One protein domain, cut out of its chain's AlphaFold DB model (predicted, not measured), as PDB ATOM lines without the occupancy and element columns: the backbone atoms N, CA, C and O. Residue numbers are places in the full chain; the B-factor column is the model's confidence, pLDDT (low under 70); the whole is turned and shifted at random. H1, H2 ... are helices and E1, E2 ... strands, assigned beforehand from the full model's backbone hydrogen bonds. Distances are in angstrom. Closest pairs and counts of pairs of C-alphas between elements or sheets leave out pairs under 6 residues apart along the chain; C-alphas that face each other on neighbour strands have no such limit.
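What this domain is: This is residues 7 to 122 of the 123 residues of an uncharacterized protein of Rhodanobacter sp (UniProt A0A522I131). Two small two-stranded ribbons, E1 with E4 and the hairpin E2 and E3, meet near the end of E1, with short helices and long loops around them. H1 sits by the start of E2, H2 by the ribbons, and H3 and H4 pair up at the far end from E2 and E3. The printed part has 116 residues, ordered E1 H1 E2 E3 H2 H3 E4 H4; both sheets are antiparallel. The class is mixed, helices and strands, with 53 residues in named elements, under half. It is compact, radius of gyration of the C-alphas 14.0 A, rounded, spanning 33 by 33 by 26 A.

How they stand to each other: Look first at E1, residues 19 to 26, which bends by 80 degrees at residue 23. Its antiparallel neighbour is E4, residues 104 to 109; N 22 and O 106 are 3.0 A apart. E2, residues 42 to 47, and E3, residues 52 to 58, form an antiparallel hairpin, with N 45 and O 54 at 2.9 A. The closest C-alphas of E1 and E3 are those of Thr 25 and Tyr 54, 4.5 A. H3, residues 84 to 87, and H4, residues 112 to 118, touch; C-alphas 87 and 118 are closest, 5.7 A. H1, residues 29 to 38, and H2, residues 68 to 72, are apart. Every O i to N i+4 pair is within hydrogen-bond range in H2 and H4, 5 of 6 in H1; H3 is too short for one.

Where its parts are: Find C-alpha 19 at (27.293, 23.180, 11.890); from there E1 runs 16.8 A. E4 measures 16.4 A, E3 15.5 A, H1 14.4 A. H4 ends at C-alpha 118, (36.711, 13.622, 5.258).

The domain as a whole: The farthest C-alphas, Gly 13 and Lys 61, are 39.2 A apart. The printed part has no cut; H2 to H3 and H3 to E4 are long links. No printed residue is under 70 in pLDDT.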
ATOM      1  N   VAL A   7      32.870  26.576   9.682       95.62
ATOM      2  CA  VAL A   7      32.349  25.418  10.413       95.62
ATOM      3  C   VAL A   7      32.538  25.671  11.904       95.62
ATOM      4  O   VAL A   7      33.658  25.932  12.350       95.62
ATOM      5  N   ALA A   8      31.460  25.584  12.677       94.25
ATOM      6  CA  ALA A   8      31.495  25.641  14.130       94.25
ATOM      7  C   ALA A   8      31.285  24.232  14.693       94.25
ATOM      8  O   ALA A   8      30.269  23.591  14.440       94.25
ATOM      9  N   SER A   9      32.249  23.752  15.481       89.62
ATOM     10  CA  SER A   9      32.168  22.430  16.116       89.62
ATOM     11  C   SER A   9      31.207  22.379  17.306       89.62
ATOM     12  O   SER A   9      30.927  21.301  17.814       89.62
ATOM     13  N   ARG A  10      30.782  23.540  17.815       87.56
ATOM     14  CA  ARG A  10      29.810  23.685  18.902       87.56
ATOM     15  C   ARG A  10      29.252  25.104  18.894       87.56
ATOM     16  O   ARG A  10      30.026  26.052  18.753       87.56
ATOM     17  N   ILE A  11      27.949  25.251  19.126       87.81
ATOM     18  CA  ILE A  11      27.306  26.543  19.394       87.81
ATOM     19  C   ILE A  11      26.726  26.518  20.809       87.81
ATOM     20  O   ILE A  11      25.916  25.660  21.149       87.81
ATOM     21  N   ASN A  12      27.110  27.485  21.642       84.75
ATOM     22  CA  ASN A  12      26.539  27.614  22.982       84.75
ATOM     23  C   ASN A  12      25.054  27.995  22.891       84.75
ATOM     24  O   ASN A  12      24.716  29.015  22.294       84.75
ATOM     25  N   GLY A  13      24.179  27.192  23.501       77.06
ATOM     26  CA  GLY A  13      22.726  27.411  23.456       77.06
ATOM     27  C   GLY A  13      22.073  27.073  22.109       77.06
ATOM     28  O   GLY A  13      20.916  27.436  21.907       77.06
ATOM     29  N   GLY A  14      22.805  26.415  21.202       78.75
ATOM     30  CA  GLY A  14      22.323  25.944  19.903       78.75
ATOM     31  C   GLY A  14      22.305  24.415  19.813       78.75
ATOM     32  O   GLY A  14      21.939  23.738  20.770       78.75
ATOM     33  N   SER A  15      22.695  23.883  18.651       77.44
ATOM     34  CA  SER A  15      22.895  22.441  18.463       77.44
ATOM     35  C   SER A  15      24.226  21.972  19.066       77.44
ATOM     36  O   SER A  15      25.227  22.691  19.005       77.44
ATOM     37  N   ASP A  16      24.236  20.746  19.593       85.19
ATOM     38  CA  ASP A  16      25.459  20.024  19.972       85.19
ATOM     39  C   ASP A  16      26.201  19.442  18.751       85.19
ATOM     40  O   ASP A  16      27.325  18.963  18.886       85.19
ATOM     41  N   GLU A  17      25.589  19.497  17.564       89.75
ATOM     42  CA  GLU A  17      26.174  19.044  16.303       89.75
ATOM     43  C   GLU A  17      27.101  20.091  15.677       89.75
ATOM     44  O   GLU A  17      26.915  21.307  15.807       89.75
ATOM     45  N   VAL A  18      28.064  19.606  14.894       94.00
ATOM     46  CA  VAL A  18      28.882  20.454  14.029       94.00
ATOM     47  C   VAL A  18      28.000  21.093  12.959       94.00
ATOM     48  O   VAL A  18      27.260  20.417  12.240       94.00
ATOM     49  N   CYS A  19      28.118  22.406  12.807       93.88
ATOM     50  CA  CYS A  19      27.293  23.180  11.890       93.88
ATOM     51  C   CYS A  19      28.128  24.082  10.981       93.88
ATOM     52  O   CYS A  19      29.246  24.485  11.312       93.88
ATOM     53  N   THR A  20      27.568  24.414   9.821       95.00
ATOM     54  CA  THR A  20      28.096  25.464   8.945       95.00
ATOM     55  C   THR A  20      27.341  26.757   9.215       95.00
ATOM     56  O   THR A  20      26.117  26.748   9.325       95.00
ATOM     57  N   LEU A  21      28.064  27.863   9.354       95.38
ATOM     58  CA  LEU A  21      27.469  29.178   9.567       95.38
ATOM     59  C   LEU A  21      27.048  29.793   8.228       95.38
ATOM     60  O   LEU A  21      27.793  29.711   7.250       95.38
ATOM     61  N   CYS A  22      25.886  30.439   8.216       94.75
ATOM     62  CA  CYS A  22      25.314  31.162   7.079       94.75
ATOM     63  C   CYS A  22      24.687  32.484   7.544       94.75
ATOM     64  O   CYS A  22      24.554  32.731   8.741       94.75
ATOM     65  N   ASP A  23      24.353  33.371   6.608       95.50
ATOM     66  CA  ASP A  23      23.792  34.703   6.855       95.50
ATOM     67  C   ASP A  23      24.580  35.484   7.922       95.50
ATOM     68  O   ASP A  23      24.021  36.168   8.779       95.50
ATOM     69  N   ILE A  24      25.909  35.352   7.902       97.56
ATOM     70  CA  ILE A  24      26.786  35.881   8.948       97.56
ATOM     71  C   ILE A  24      26.786  37.413   8.890       97.56
ATOM     72  O   ILE A  24      27.315  38.000   7.945       97.56
ATOM     73  N   THR A  25      26.239  38.087   9.897       97.94
ATOM     74  CA  THR A  25      26.171  39.556   9.961       97.94
ATOM     75  C   THR A  25      27.332  40.163  10.739       97.94
ATOM     76  O   THR A  25      27.782  41.260  10.403       97.94
ATOM     77  N   GLU A  26      27.867  39.446  11.729       97.81
ATOM     78  CA  GLU A  26      28.983  39.911  12.558       97.81
ATOM     79  C   GLU A  26      29.983  38.787  12.846       97.81
ATOM     80  O   GLU A  26      29.603  37.693  13.260       97.81
ATOM     81  N   LEU A  27      31.273  39.091  12.670       97.19
ATOM     82  CA  LEU A  27      32.407  38.236  13.023       97.19
ATOM     83  C   LEU A  27      33.426  39.037  13.840       97.19
ATOM     84  O   LEU A  27      33.642  40.217  13.539       97.19
ATOM     85  N   PRO A  28      34.120  38.404  14.799       96.56
ATOM     86  CA  PRO A  28      35.297  38.990  15.421       96.56
ATOM     87  C   PRO A  28      36.359  39.353  14.382       96.56
ATOM     88  O   PRO A  28      36.525  38.675  13.362       96.56
ATOM     89  N   HIS A  29      37.082  40.443  14.634       95.25
ATOM     90  CA  HIS A  29      38.030  41.002  13.671       95.25
ATOM     91  C   HIS A  29      39.166  40.034  13.309       95.25
ATOM     92  O   HIS A  29      39.577  39.974  12.151       95.25
ATOM     93  N   ASP A  30      39.664  39.273  14.277       95.56
ATOM     94  CA  ASP A  30      40.696  38.251  14.109       95.56
ATOM     95  C   ASP A  30      40.218  37.082  13.234       95.56
ATOM     96  O   ASP A  30      40.906  36.702  12.284       95.56
ATOM     97  N   VAL A  31      39.004  36.578  13.478       97.00
ATOM     98  CA  VAL A  31      38.357  35.544  12.657       97.00
ATOM     99  C   VAL A  31      38.165  36.043  11.227       97.00
ATOM    100  O   VAL A  31      38.572  35.376  10.274       97.00
ATOM    101  N   LEU A  32      37.594  37.240  11.063       97.75
ATOM    102  CA  LEU A  32      37.370  37.836   9.750       97.75
ATOM    103  C   LEU A  32      38.687  38.045   8.993       97.75
ATOM    104  O   LEU A  32      38.782  37.677   7.825       97.75
ATOM    105  N   SER A  33      39.713  38.581   9.659       96.94
ATOM    106  CA  SER A  33      41.029  38.820   9.058       96.94
ATOM    107  C   SER A  33      41.701  37.519   8.628       96.94
ATOM    108  O   SER A  33      42.284  37.452   7.548       96.94
ATOM    109  N   PHE A  34      41.582  36.457   9.431       97.19
ATOM    110  CA  PHE A  34      42.098  35.137   9.081       97.19
ATOM    111  C   PHE A  34      41.414  34.562   7.834       97.19
ATOM    112  O   PHE A  34      42.093  34.040   6.943       97.19
ATOM    113  N   VAL A  35      40.082  34.673   7.759       97.31
ATOM    114  CA  VAL A  35      39.291  34.207   6.611       97.31
ATOM    115  C   VAL A  35      39.633  35.023   5.365       97.31
ATOM    116  O   VAL A  35      39.981  34.449   4.336       97.31
ATOM    117  N   GLN A  36      39.618  36.355   5.454       97.31
ATOM    118  CA  GLN A  36      39.893  37.245   4.322       97.31
ATOM    119  C   GLN A  36      41.350  37.204   3.855       97.31
ATOM    120  O   GLN A  36      41.608  37.406   2.671       97.31
ATOM    121  N   GLY A  37      42.301  36.879   4.734       96.38
ATOM    122  CA  GLY A  37      43.692  36.631   4.348       96.38
ATOM    123  C   GLY A  37      43.860  35.425   3.415       96.38
ATOM    124  O   GLY A  37      44.811  35.381   2.639       96.38
ATOM    125  N   ARG A  38      42.927  34.462   3.454       95.31
ATOM    126  CA  ARG A  38      42.908  33.273   2.580       95.31
ATOM    127  C   ARG A  38      41.937  33.418   1.413       95.31
ATOM    128  O   ARG A  38      42.249  33.023   0.293       95.31
ATOM    129  N   VAL A  39      40.764  33.993   1.670       96.19
ATOM    130  CA  VAL A  39      39.691  34.193   0.692       96.19
ATOM    131  C   VAL A  39      39.242  35.662   0.739       96.19
ATOM    132  O   VAL A  39      38.220  35.981   1.347       96.19
ATOM    133  N   PRO A  40      39.973  36.590   0.079       96.38
ATOM    134  CA  PRO A  40      39.669  38.032   0.105       96.38
ATOM    135  C   PRO A  40      38.306  38.405  -0.499       96.38
ATOM    136  O   PRO A  40      37.820  39.529  -0.360       96.38
ATOM    137  N   THR A  41      37.693  37.467  -1.220       96.62
ATOM    138  CA  THR A  41      36.356  37.574  -1.800       96.62
ATOM    139  C   THR A  41      35.230  37.299  -0.806       96.62
ATOM    140  O   THR A  41      34.070  37.478  -1.168       96.62
ATOM    141  N   PHE A  42      35.533  36.900   0.429       97.56
ATOM    142  CA  PHE A  42      34.552  36.830   1.507       97.56
ATOM    143  C   PHE A  42      34.320  38.235   2.080       97.56
ATOM    144  O   PHE A  42      35.178  38.790   2.766       97.56
ATOM    145  N   GLN A  43      33.205  38.872   1.726       96.88
ATOM    146  CA  GLN A  43      32.989  40.307   1.944       96.88
ATOM    147  C   GLN A  43      31.566  40.614   2.399       96.88
ATOM    148  O   GLN A  43      30.611  39.979   1.958       96.88
ATOM    149  N   LEU A  44      31.415  41.666   3.207       97.31
ATOM    150  CA  LEU A  44      30.108  42.188   3.591       97.31
ATOM    151  C   LEU A  44      29.393  42.780   2.365       97.31
ATOM    152  O   LEU A  44      29.854  43.756   1.764       97.31
ATOM    153  N   LYS A  45      28.249  42.206   1.992       97.00
ATOM    154  CA  LYS A  45      27.474  42.596   0.807       97.00
ATOM    155  C   LYS A  45      25.990  42.658   1.126       97.00
ATOM    156  O   LYS A  45      25.488  41.886   1.929       97.00
ATOM    157  N   TYR A  46      25.287  43.582   0.472       96.38
ATOM    158  CA  TYR A  46      23.829  43.655   0.545       96.38
ATOM    159  C   TYR A  46      23.202  42.635  -0.410       96.38
ATOM    160  O   TYR A  46      23.482  42.666  -1.611       96.38
ATOM    161  N   SER A  47      22.331  41.777   0.108       94.69
ATOM    162  CA  SER A  47      21.507  40.860  -0.674       94.69
ATOM    163  C   SER A  47      20.094  41.410  -0.791       94.69
ATOM    164  O   SER A  47      19.430  41.676   0.207       94.69
ATOM    165  N   LYS A  48      19.605  41.557  -2.028       93.56
ATOM    166  CA  LYS A  48      18.213  41.960  -2.281       93.56
ATOM    167  C   LYS A  48      17.217  40.884  -1.849       93.56
ATOM    168  O   LYS A  48      16.136  41.237  -1.402       93.56
ATOM    169  N   THR A  49      17.590  39.610  -1.978       91.75
ATOM    170  CA  THR A  49      16.745  38.467  -1.606       91.75
ATOM    171  C   THR A  49      16.540  38.395  -0.096       91.75
ATOM    172  O   THR A  49      15.426  38.164   0.352       91.75
ATOM    173  N   VAL A  50      17.604  38.641   0.677       91.94
ATOM    174  CA  VAL A  50      17.558  38.643   2.151       91.94
ATOM    175  C   VAL A  50      17.083  39.998   2.701       91.94
ATOM    176  O   VAL A  50      16.557  40.073   3.804       91.94
ATOM    177  N   GLY A  51      17.250  41.086   1.941       95.31
ATOM    178  CA  GLY A  51      16.904  42.442   2.381       95.31
ATOM    179  C   GLY A  51      17.898  43.044   3.382       95.31
ATOM    180  O   GLY A  51      17.569  43.998   4.082       95.31
ATOM    181  N   GLY A  52      19.117  42.502   3.460       95.50
ATOM    182  CA  GLY A  52      20.111  42.859   4.472       95.50
ATOM    183  C   GLY A  52      21.549  42.677   3.994       95.50
ATOM    184  O   GLY A  52      21.797  42.238   2.868       95.50
ATOM    185  N   LYS A  53      22.508  43.054   4.847       97.19
ATOM    186  CA  LYS A  53      23.937  42.817   4.611       97.19
ATOM    187  C   LYS A  53      24.417  41.627   5.424       97.19
ATOM    188  O   LYS A  53      24.120  41.561   6.607       97.19
ATOM    189  N   TYR A  54      25.219  40.775   4.804       98.00
ATOM    190  CA  TYR A  54      25.928  39.691   5.473       98.00
ATOM    191  C   TYR A  54      27.259  39.423   4.756       98.00
ATOM    192  O   TYR A  54      27.488  39.913   3.641       98.00
ATOM    193  N   TYR A  55      28.179  38.735   5.423       98.00
ATOM    194  CA  TYR A  55      29.446  38.315   4.843       98.00
ATOM    195  C   TYR A  55      29.201  37.168   3.873       98.00
ATOM    196  O   TYR A  55      28.873  36.058   4.276       98.00
ATOM    197  N   ALA A  56      29.370  37.456   2.588       96.88
ATOM    198  CA  ALA A  56      29.100  36.525   1.512       96.88
ATOM    199  C   ALA A  56      30.367  36.211   0.724       96.88
ATOM    200  O   ALA A  56      31.288  37.027   0.619       96.88
ATOM    201  N   ASN A  57      30.368  35.053   0.072       97.31
ATOM    202  CA  ASN A  57      31.318  34.773  -0.992       97.31
ATOM    203  C   ASN A  57      30.973  35.612  -2.225       97.31
ATOM    204  O   ASN A  57      29.812  35.714  -2.617       97.31
ATOM    205  N   VAL A  58      31.978  36.217  -2.852       96.25
ATOM    206  CA  VAL A  58      31.783  37.123  -3.987       96.25
ATOM    207  C   VAL A  58      32.617  36.682  -5.184       96.25
ATOM    208  O   VAL A  58      33.775  36.293  -5.054       96.25
ATOM    209  N   CYS A  59      32.060  36.797  -6.387       93.62
ATOM    210  CA  CYS A  59      32.816  36.534  -7.601       93.62
ATOM    211  C   CYS A  59      33.984  37.528  -7.758       93.62
ATOM    212  O   CYS A  59      33.739  38.732  -7.826       93.62
ATOM    213  N   PRO A  60      35.244  37.077  -7.907       92.62
ATOM    214  CA  PRO A  60      36.382  37.983  -8.061       92.62
ATOM    215  C   PRO A  60      36.364  38.757  -9.387       92.62
ATOM    216  O   PRO A  60      37.081  39.741  -9.512       92.62
ATOM    217  N   LYS A  61      35.579  38.313 -10.381       93.19
ATOM    218  CA  LYS A  61      35.502  38.949 -11.707       93.19
ATOM    219  C   LYS A  61      34.375  39.973 -11.818       93.19
ATOM    220  O   LYS A  61      34.602  41.075 -12.295       93.19
ATOM    221  N   CYS A  62      33.154  39.594 -11.437       93.12
ATOM    222  CA  CYS A  62      31.972  40.453 -11.589       93.12
ATOM    223  C   CYS A  62      31.468  41.043 -10.268       93.12
ATOM    224  O   CYS A  62      30.531  41.834 -10.273       93.12
ATOM    225  N   HIS A  63      32.057  40.648  -9.136       90.75
ATOM    226  CA  HIS A  63      31.684  41.091  -7.791       90.75
ATOM    227  C   HIS A  63      30.240  40.788  -7.373       90.75
ATOM    228  O   HIS A  63      29.737  41.362  -6.403       90.75
ATOM    229  N   MET A  64      29.593  39.852  -8.071       93.56
ATOM    230  CA  MET A  64      28.285  39.332  -7.697       93.56
ATOM    231  C   MET A  64      28.400  38.450  -6.454       93.56
ATOM    232  O   MET A  64      29.312  37.629  -6.350       93.56
ATOM    233  N   LEU A  65      27.469  38.643  -5.523       94.44
ATOM    234  CA  LEU A  65      27.301  37.819  -4.331       94.44
ATOM    235  C   LEU A  65      26.851  36.406  -4.728       94.44
ATOM    236  O   LEU A  65      25.943  36.247  -5.545       94.44
ATOM    237  N   CYS A  66      27.474  35.395  -4.133       93.44
ATOM    238  CA  CYS A  66      27.012  34.013  -4.134       93.44
ATOM    239  C   CYS A  66      26.146  33.814  -2.889       93.44
ATOM    240  O   CYS A  66      26.637  33.975  -1.775       93.44
ATOM    241  N   GLY A  67      24.857  33.540  -3.090       91.44
ATOM    242  CA  GLY A  67      23.906  33.390  -1.989       91.44
ATOM    243  C   GLY A  67      24.164  32.126  -1.175       91.44
ATOM    244  O   GLY A  67      24.531  31.102  -1.747       91.44
ATOM    245  N   ASP A  68      23.909  32.179   0.131       92.25
ATOM    246  CA  ASP A  68      24.183  31.048   1.024       92.25
ATOM    247  C   ASP A  68      23.298  29.842   0.703       92.25
ATOM    248  O   ASP A  68      23.771  28.714   0.746       92.25
ATOM    249  N   PHE A  69      22.070  30.068   0.224       90.00
ATOM    250  CA  PHE A  69      21.214  28.995  -0.292       90.00
ATOM    251  C   PHE A  69      21.910  28.166  -1.387       90.00
ATOM    252  O   PHE A  69      21.957  26.943  -1.318       90.00
ATOM    253  N   PHE A  70      22.535  28.836  -2.362       91.31
ATOM    254  CA  PHE A  70      23.270  28.171  -3.445       91.31
ATOM    255  C   PHE A  70      24.516  27.430  -2.944       91.31
ATOM    256  O   PHE A  70      24.992  26.498  -3.586       91.31
ATOM    257  N   LEU A  71      25.081  27.866  -1.820       92.88
ATOM    258  CA  LEU A  71      26.301  27.294  -1.269       92.88
ATOM    259  C   LEU A  71      26.035  26.143  -0.290       92.88
ATOM    260  O   LEU A  71      26.884  25.262  -0.187       92.88
ATOM    261  N   HIS A  72      24.886  26.135   0.390       92.38
ATOM    262  CA  HIS A  72      24.636  25.275   1.552       92.38
ATOM    263  C   HIS A  72      23.350  24.441   1.494       92.38
ATOM    264  O   HIS A  72      23.179  23.600   2.367       92.38
ATOM    265  N   SER A  73      22.408  24.682   0.574       87.38
ATOM    266  CA  SER A  73      21.031  24.165   0.736       87.38
ATOM    267  C   SER A  73      20.586  23.084  -0.251       87.38
ATOM    268  O   SER A  73      19.498  22.540  -0.070       87.38
ATOM    269  N   GLU A  74      21.380  22.740  -1.265       87.88
ATOM    270  CA  GLU A  74      21.008  21.734  -2.272       87.88
ATOM    271  C   GLU A  74      22.113  20.682  -2.454       87.88
ATOM    272  O   GLU A  74      23.290  21.026  -2.345       87.88
ATOM    273  N   PRO A  75      21.779  19.413  -2.771       81.56
ATOM    274  CA  PRO A  75      22.758  18.441  -3.257       81.56
ATOM    275  C   PRO A  75      23.592  19.026  -4.400       81.56
ATOM    276  O   PRO A  75      23.057  19.743  -5.242       81.56
ATOM    277  N   GLU A  76      24.891  18.723  -4.424       83.94
ATOM    278  CA  GLU A  76      25.903  19.322  -5.318       83.94
ATOM    279  C   GLU A  76      26.328  20.761  -4.975       83.94
ATOM    280  O   GLU A  76      27.270  21.284  -5.582       83.94
ATOM    281  N   ALA A  77      25.699  21.413  -3.989       91.50
ATOM    282  CA  ALA A  77      26.198  22.688  -3.493       91.50
ATOM    283  C   ALA A  77      27.581  22.504  -2.831       91.50
ATOM    284  O   ALA A  77      27.816  21.499  -2.153       91.50
ATOM    285  N   PRO A  78      28.500  23.482  -2.957       92.19
ATOM    286  CA  PRO A  78      29.863  23.362  -2.438       92.19
ATOM    287  C   PRO A  78      29.974  22.958  -0.961       92.19
ATOM    288  O   PRO A  78      30.927  22.280  -0.593       92.19
ATOM    289  N   PHE A  79      29.029  23.368  -0.112       94.81
ATOM    290  CA  PHE A  79      29.016  23.065   1.323       94.81
ATOM    291  C   PHE A  79      27.837  22.177   1.742       94.81
ATOM    292  O   PHE A  79      27.482  22.134   2.920       94.81
ATOM    293  N   PHE A  80      27.278  21.426   0.789       94.75
ATOM    294  CA  PHE A  80      26.323  20.347   1.036       94.75
ATOM    295  C   PHE A  80      26.846  19.022   0.448       94.75
ATOM    296  O   PHE A  80      26.237  18.447  -0.455       94.75
ATOM    297  N   PRO A  81      28.016  18.529   0.899       94.56
ATOM    298  CA  PRO A  81      28.475  17.223   0.460       94.56
ATOM    299  C   PRO A  81      27.539  16.137   0.997       94.56
ATOM    300  O   PRO A  81      27.123  16.173   2.155       94.56
ATOM    301  N   THR A  82      27.229  15.157   0.155       94.00
ATOM    302  CA  THR A  82      26.343  14.034   0.503       94.00
ATOM    303  C   THR A  82      27.101  12.729   0.759       94.00
ATOM    304  O   THR A  82      26.526  11.779   1.289       94.00
ATOM    305  N   ASP A  83      28.399  12.687   0.440       94.25
ATOM    306  CA  ASP A  83      29.274  11.541   0.683       94.25
ATOM    307  C   ASP A  83      30.744  11.943   0.949       94.25
ATOM    308  O   ASP A  83      31.159  13.104   0.813       94.25
ATOM    309  N   ALA A  84      31.557  10.961   1.346       94.88
ATOM    310  CA  ALA A  84      32.978  11.150   1.637       94.88
ATOM    311  C   ALA A  84      33.803  11.563   0.402       94.88
ATOM    312  O   ALA A  84      34.784  12.297   0.534       94.88
ATOM    313  N   GLN A  85      33.419  11.124  -0.802       94.62
ATOM    314  CA  GLN A  85      34.133  11.448  -2.037       94.62
ATOM    315  C   GLN A  85      33.961  12.932  -2.385       94.62
ATOM    316  O   GLN A  85      34.950  13.606  -2.678       94.62
ATOM    317  N   GLN A  86      32.742  13.461  -2.313       93.94
ATOM    318  CA  GLN A  86      32.457  14.887  -2.464       93.94
ATOM    319  C   GLN A  86      33.191  15.693  -1.390       93.94
ATOM    320  O   GLN A  86      33.885  16.661  -1.698       93.94
ATOM    321  N   THR A  87      33.129  15.237  -0.139       95.56
ATOM    322  CA  THR A  87      33.763  15.932   0.986       95.56
ATOM    323  C   THR A  87      35.286  16.004   0.871       95.56
ATOM    324  O   THR A  87      35.880  17.016   1.237       95.56
ATOM    325  N   SER A  88      35.932  14.978   0.307       94.75
ATOM    326  CA  SER A  88      37.394  14.945   0.134       94.75
ATOM    327  C   SER A  88      37.944  16.062  -0.764       94.75
ATOM    328  O   SER A  88      39.127  16.397  -0.688       94.75
ATOM    329  N   GLN A  89      37.079  16.678  -1.578       94.19
ATOM    330  CA  GLN A  89      37.405  17.814  -2.444       94.19
ATOM    331  C   GLN A  89      37.419  19.152  -1.689       94.19
ATOM    332  O   GLN A  89      37.872  20.162  -2.231       94.19
ATOM    333  N   LEU A  90      36.923  19.176  -0.450       96.00
ATOM    334  CA  LEU A  90      36.950  20.350   0.409       96.00
ATOM    335  C   LEU A  90      38.289  20.456   1.128       96.00
ATOM    336  O   LEU A  90      38.905  19.456   1.499       96.00
ATOM    337  N   TYR A  91      38.699  21.696   1.377       96.81
ATOM    338  CA  TYR A  91      39.842  21.997   2.224       96.81
ATOM    339  C   TYR A  91      39.371  22.556   3.562       96.81
ATOM    340  O   TYR A  91      38.513  23.438   3.604       96.81
ATOM    341  N   LEU A  92      39.967  22.072   4.648       96.62
ATOM    342  CA  LEU A  92      39.622  22.459   6.010       96.62
ATOM    343  C   LEU A  92      40.860  22.954   6.756       96.62
ATOM    344  O   LEU A  92      41.879  22.270   6.825       96.62
ATOM    345  N   THR A  93      40.760  24.127   7.371       96.62
ATOM    346  CA  THR A  93      41.792  24.657   8.267       96.62
ATOM    347  C   THR A  93      41.155  25.178   9.545       96.62
ATOM    348  O   THR A  93      40.002  25.613   9.545       96.62
ATOM    349  N   LYS A  94      41.899  25.110  10.649       95.62
ATOM    350  CA  LYS A  94      41.429  25.594  11.943       95.62
ATOM    351  C   LYS A  94      41.709  27.089  12.050       95.62
ATOM    352  O   LYS A  94      42.843  27.523  11.866       95.62
ATOM    353  N   ILE A  95      40.690  27.862  12.408       95.38
ATOM    354  CA  ILE A  95      40.868  29.273  12.751       95.38
ATOM    355  C   ILE A  95      41.553  29.336  14.130       95.38
ATOM    356  O   ILE A  95      41.072  28.683  15.063       95.38
ATOM    357  N   PRO A  96      42.678  30.058  14.282       93.81
ATOM    358  CA  PRO A  96      43.468  30.099  15.509       93.81
ATOM    359  C   PRO A  96      42.817  31.021  16.549       93.81
ATOM    360  O   PRO A  96      43.348  32.076  16.877       93.81
ATOM    361  N   VAL A  97      41.655  30.617  17.057       90.75
ATOM    362  CA  VAL A  97      40.977  31.264  18.185       90.75
ATOM    363  C   VAL A  97      41.401  30.592  19.493       90.75
ATOM    364  O   VAL A  97      41.534  29.366  19.545       90.75
ATOM    365  N   THR A  98      41.650  31.383  20.539       85.06
ATOM    366  CA  THR A  98      42.048  30.874  21.866       85.06
ATOM    367  C   THR A  98      40.852  30.478  22.721       85.06
ATOM    368  O   THR A  98      40.946  29.534  23.499       85.06
ATOM    369  N   ASP A  99      39.725  31.161  22.528       88.12
ATOM    370  CA  ASP A  99      38.530  31.060  23.356       88.12
ATOM    371  C   ASP A  99      37.264  31.007  22.493       88.12
ATOM    372  O   ASP A  99      37.308  31.097  21.261       88.12
ATOM    373  N   THR A 100      36.111  30.856  23.145       91.12
ATOM    374  CA  THR A 100      34.813  30.991  22.481       91.12
ATOM    375  C   THR A 100      34.683  32.366  21.832       91.12
ATOM    376  O   THR A 100      34.950  33.393  22.454       91.12
ATOM    377  N   VAL A 101      34.210  32.376  20.589       93.06
ATOM    378  CA  VAL A 101      33.948  33.591  19.822       93.06
ATOM    379  C   VAL A 101      32.453  33.865  19.716       93.06
ATOM    380  O   VAL A 101      31.655  32.945  19.551       93.06
ATOM    381  N   ASN A 102      32.084  35.143  19.771       94.50
ATOM    382  CA  ASN A 102      30.717  35.584  19.513       94.50
ATOM    383  C   ASN A 102      30.558  35.888  18.025       94.50
ATOM    384  O   ASN A 102      31.318  36.679  17.471       94.50
ATOM    385  N   VAL A 103      29.564  35.268  17.398       94.88
ATOM    386  CA  VAL A 103      29.239  35.433  15.979       94.88
ATOM    387  C   VAL A 103      27.740  35.676  15.871       94.88
ATOM    388  O   VAL A 103      26.966  34.992  16.538       94.88
ATOM    389  N   GLN A 104      27.328  36.631  15.038       96.00
ATOM    390  CA  GLN A 104      25.925  36.755  14.646       96.00
ATOM    391  C   GLN A 104      25.744  36.102  13.280       96.00
ATOM    392  O   GLN A 104      26.316  36.566  12.292       96.00
ATOM    393  N   ALA A 105      24.997  35.001  13.247       95.25
ATOM    394  CA  ALA A 105      24.774  34.194  12.057       95.25
ATOM    395  C   ALA A 105      23.566  33.265  12.245       95.25
ATOM    396  O   ALA A 105      23.154  32.979  13.372       95.25
ATOM    397  N   SER A 106      23.064  32.752  11.130       94.00
ATOM    398  CA  SER A 106      22.282  31.519  11.065       94.00
ATOM    399  C   SER A 106      23.226  30.311  10.936       94.00
ATOM    400  O   SER A 106      24.446  30.460  10.801       94.00
ATOM    401  N   TYR A 107      22.688  29.091  10.989       93.81
ATOM    402  CA  TYR A 107      23.486  27.882  10.796       93.81
ATOM    403  C   TYR A 107      22.694  26.735  10.160       93.81
ATOM    404  O   TYR A 107      21.478  26.633  10.319       93.81
ATOM    405  N   HIS A 108      23.414  25.839   9.484       91.62
ATOM    406  CA  HIS A 108      22.916  24.558   8.982       91.62
ATOM    407  C   HIS A 108      23.621  23.395   9.690       91.62
ATOM    408  O   HIS A 108      24.840  23.423   9.875       91.62
ATOM    409  N   VAL A 109      22.862  22.361  10.052       91.88
ATOM    410  CA  VAL A 109      23.362  21.094  10.621       91.88
ATOM    411  C   VAL A 109      23.312  19.969   9.578       91.88
ATOM    412  O   VAL A 109      22.730  20.139   8.507       91.88
ATOM    413  N   GLY A 110      23.916  18.820   9.889       90.19
ATOM    414  CA  GLY A 110      23.822  17.589   9.091       90.19
ATOM    415  C   GLY A 110      25.022  17.294   8.184       90.19
ATOM    416  O   GLY A 110      25.349  16.129   7.989       90.19
ATOM    417  N   THR A 111      25.726  18.311   7.676       91.94
ATOM    418  CA  THR A 111      26.929  18.117   6.831       91.94
ATOM    419  C   THR A 111      28.242  18.318   7.590       91.94
ATOM    420  O   THR A 111      29.304  17.915   7.115       91.94
ATOM    421  N   GLY A 112      28.187  18.925   8.780       92.94
ATOM    422  CA  GLY A 112      29.366  19.350   9.533       92.94
ATOM    423  C   GLY A 112      30.290  18.206   9.955       92.94
ATOM    424  O   GLY A 112      31.502  18.314   9.776       92.94
ATOM    425  N   GLU A 113      29.738  17.103  10.464       93.62
ATOM    426  CA  GLU A 113      30.536  15.935  10.876       93.62
ATOM    427  C   GLU A 113      31.277  15.320   9.689       93.62
ATOM    428  O   GLU A 113      32.494  15.140   9.735       93.62
ATOM    429  N   LEU A 114      30.570  15.127   8.572       94.50
ATOM    430  CA  LEU A 114      31.150  14.602   7.340       94.50
ATOM    431  C   LEU A 114      32.344  15.462   6.892       94.50
ATOM    432  O   LEU A 114      33.417  14.934   6.591       94.50
ATOM    433  N   MET A 115      32.190  16.794   6.928       95.38
ATOM    434  CA  MET A 115      33.263  17.749   6.634       95.38
ATOM    435  C   MET A 115      34.463  17.603   7.577       95.38
ATOM    436  O   MET A 115      35.602  17.662   7.112       95.38
ATOM    437  N   LEU A 116      34.252  17.413   8.882       94.56
ATOM    438  CA  LEU A 116      35.358  17.224   9.828       94.56
ATOM    439  C   LEU A 116      36.108  15.906   9.613       94.56
ATOM    440  O   LEU A 116      37.326  15.868   9.830       94.56
ATOM    441  N   GLU A 117      35.403  14.855   9.206       95.31
ATOM    442  CA  GLU A 117      35.960  13.516   9.018       95.31
ATOM    443  C   GLU A 117      36.733  13.374   7.703       95.31
ATOM    444  O   GLU A 117      37.812  12.775   7.688       95.31
ATOM    445  N   HIS A 118      36.220  13.940   6.604       96.88
ATOM    446  CA  HIS A 118      36.711  13.622   5.258       96.88
ATOM    447  C   HIS A 118      37.351  14.782   4.489       96.88
ATOM    448  O   HIS A 118      38.000  14.526   3.473       96.88
ATOM    449  N   ALA A 119      37.209  16.038   4.928       97.31
ATOM    450  CA  ALA A 119      37.826  17.159   4.217       97.31
ATOM    451  C   ALA A 119      39.360  17.135   4.333       97.31
ATOM    452  O   ALA A 119      39.938  16.794   5.370       97.31
ATOM    453  N   THR A 120      40.038  17.570   3.273       97.00
ATOM    454  CA  THR A 120      41.499  17.642   3.229       97.00
ATOM    455  C   THR A 120      42.000  18.754   4.150       97.00
ATOM    456  O   THR A 120      41.738  19.938   3.926       97.00
ATOM    457  N   ARG A 121      42.754  18.400   5.195       96.12
ATOM    458  CA  ARG A 121      43.288  19.382   6.151       96.12
ATOM    459  C   ARG A 121      44.464  20.156   5.562       96.12
ATOM    460  O   ARG A 121      45.392  19.556   5.026       96.12
ATOM    461  N   ILE A 122      44.443  21.478   5.714       94.38
ATOM    462  CA  ILE A 122      45.515  22.384   5.277       94.38
ATOM    463  C   ILE A 122      45.981  23.284   6.430       94.38
ATOM    464  O   ILE A 122      45.219  23.557   7.364       94.38
TER     465      ILE A 122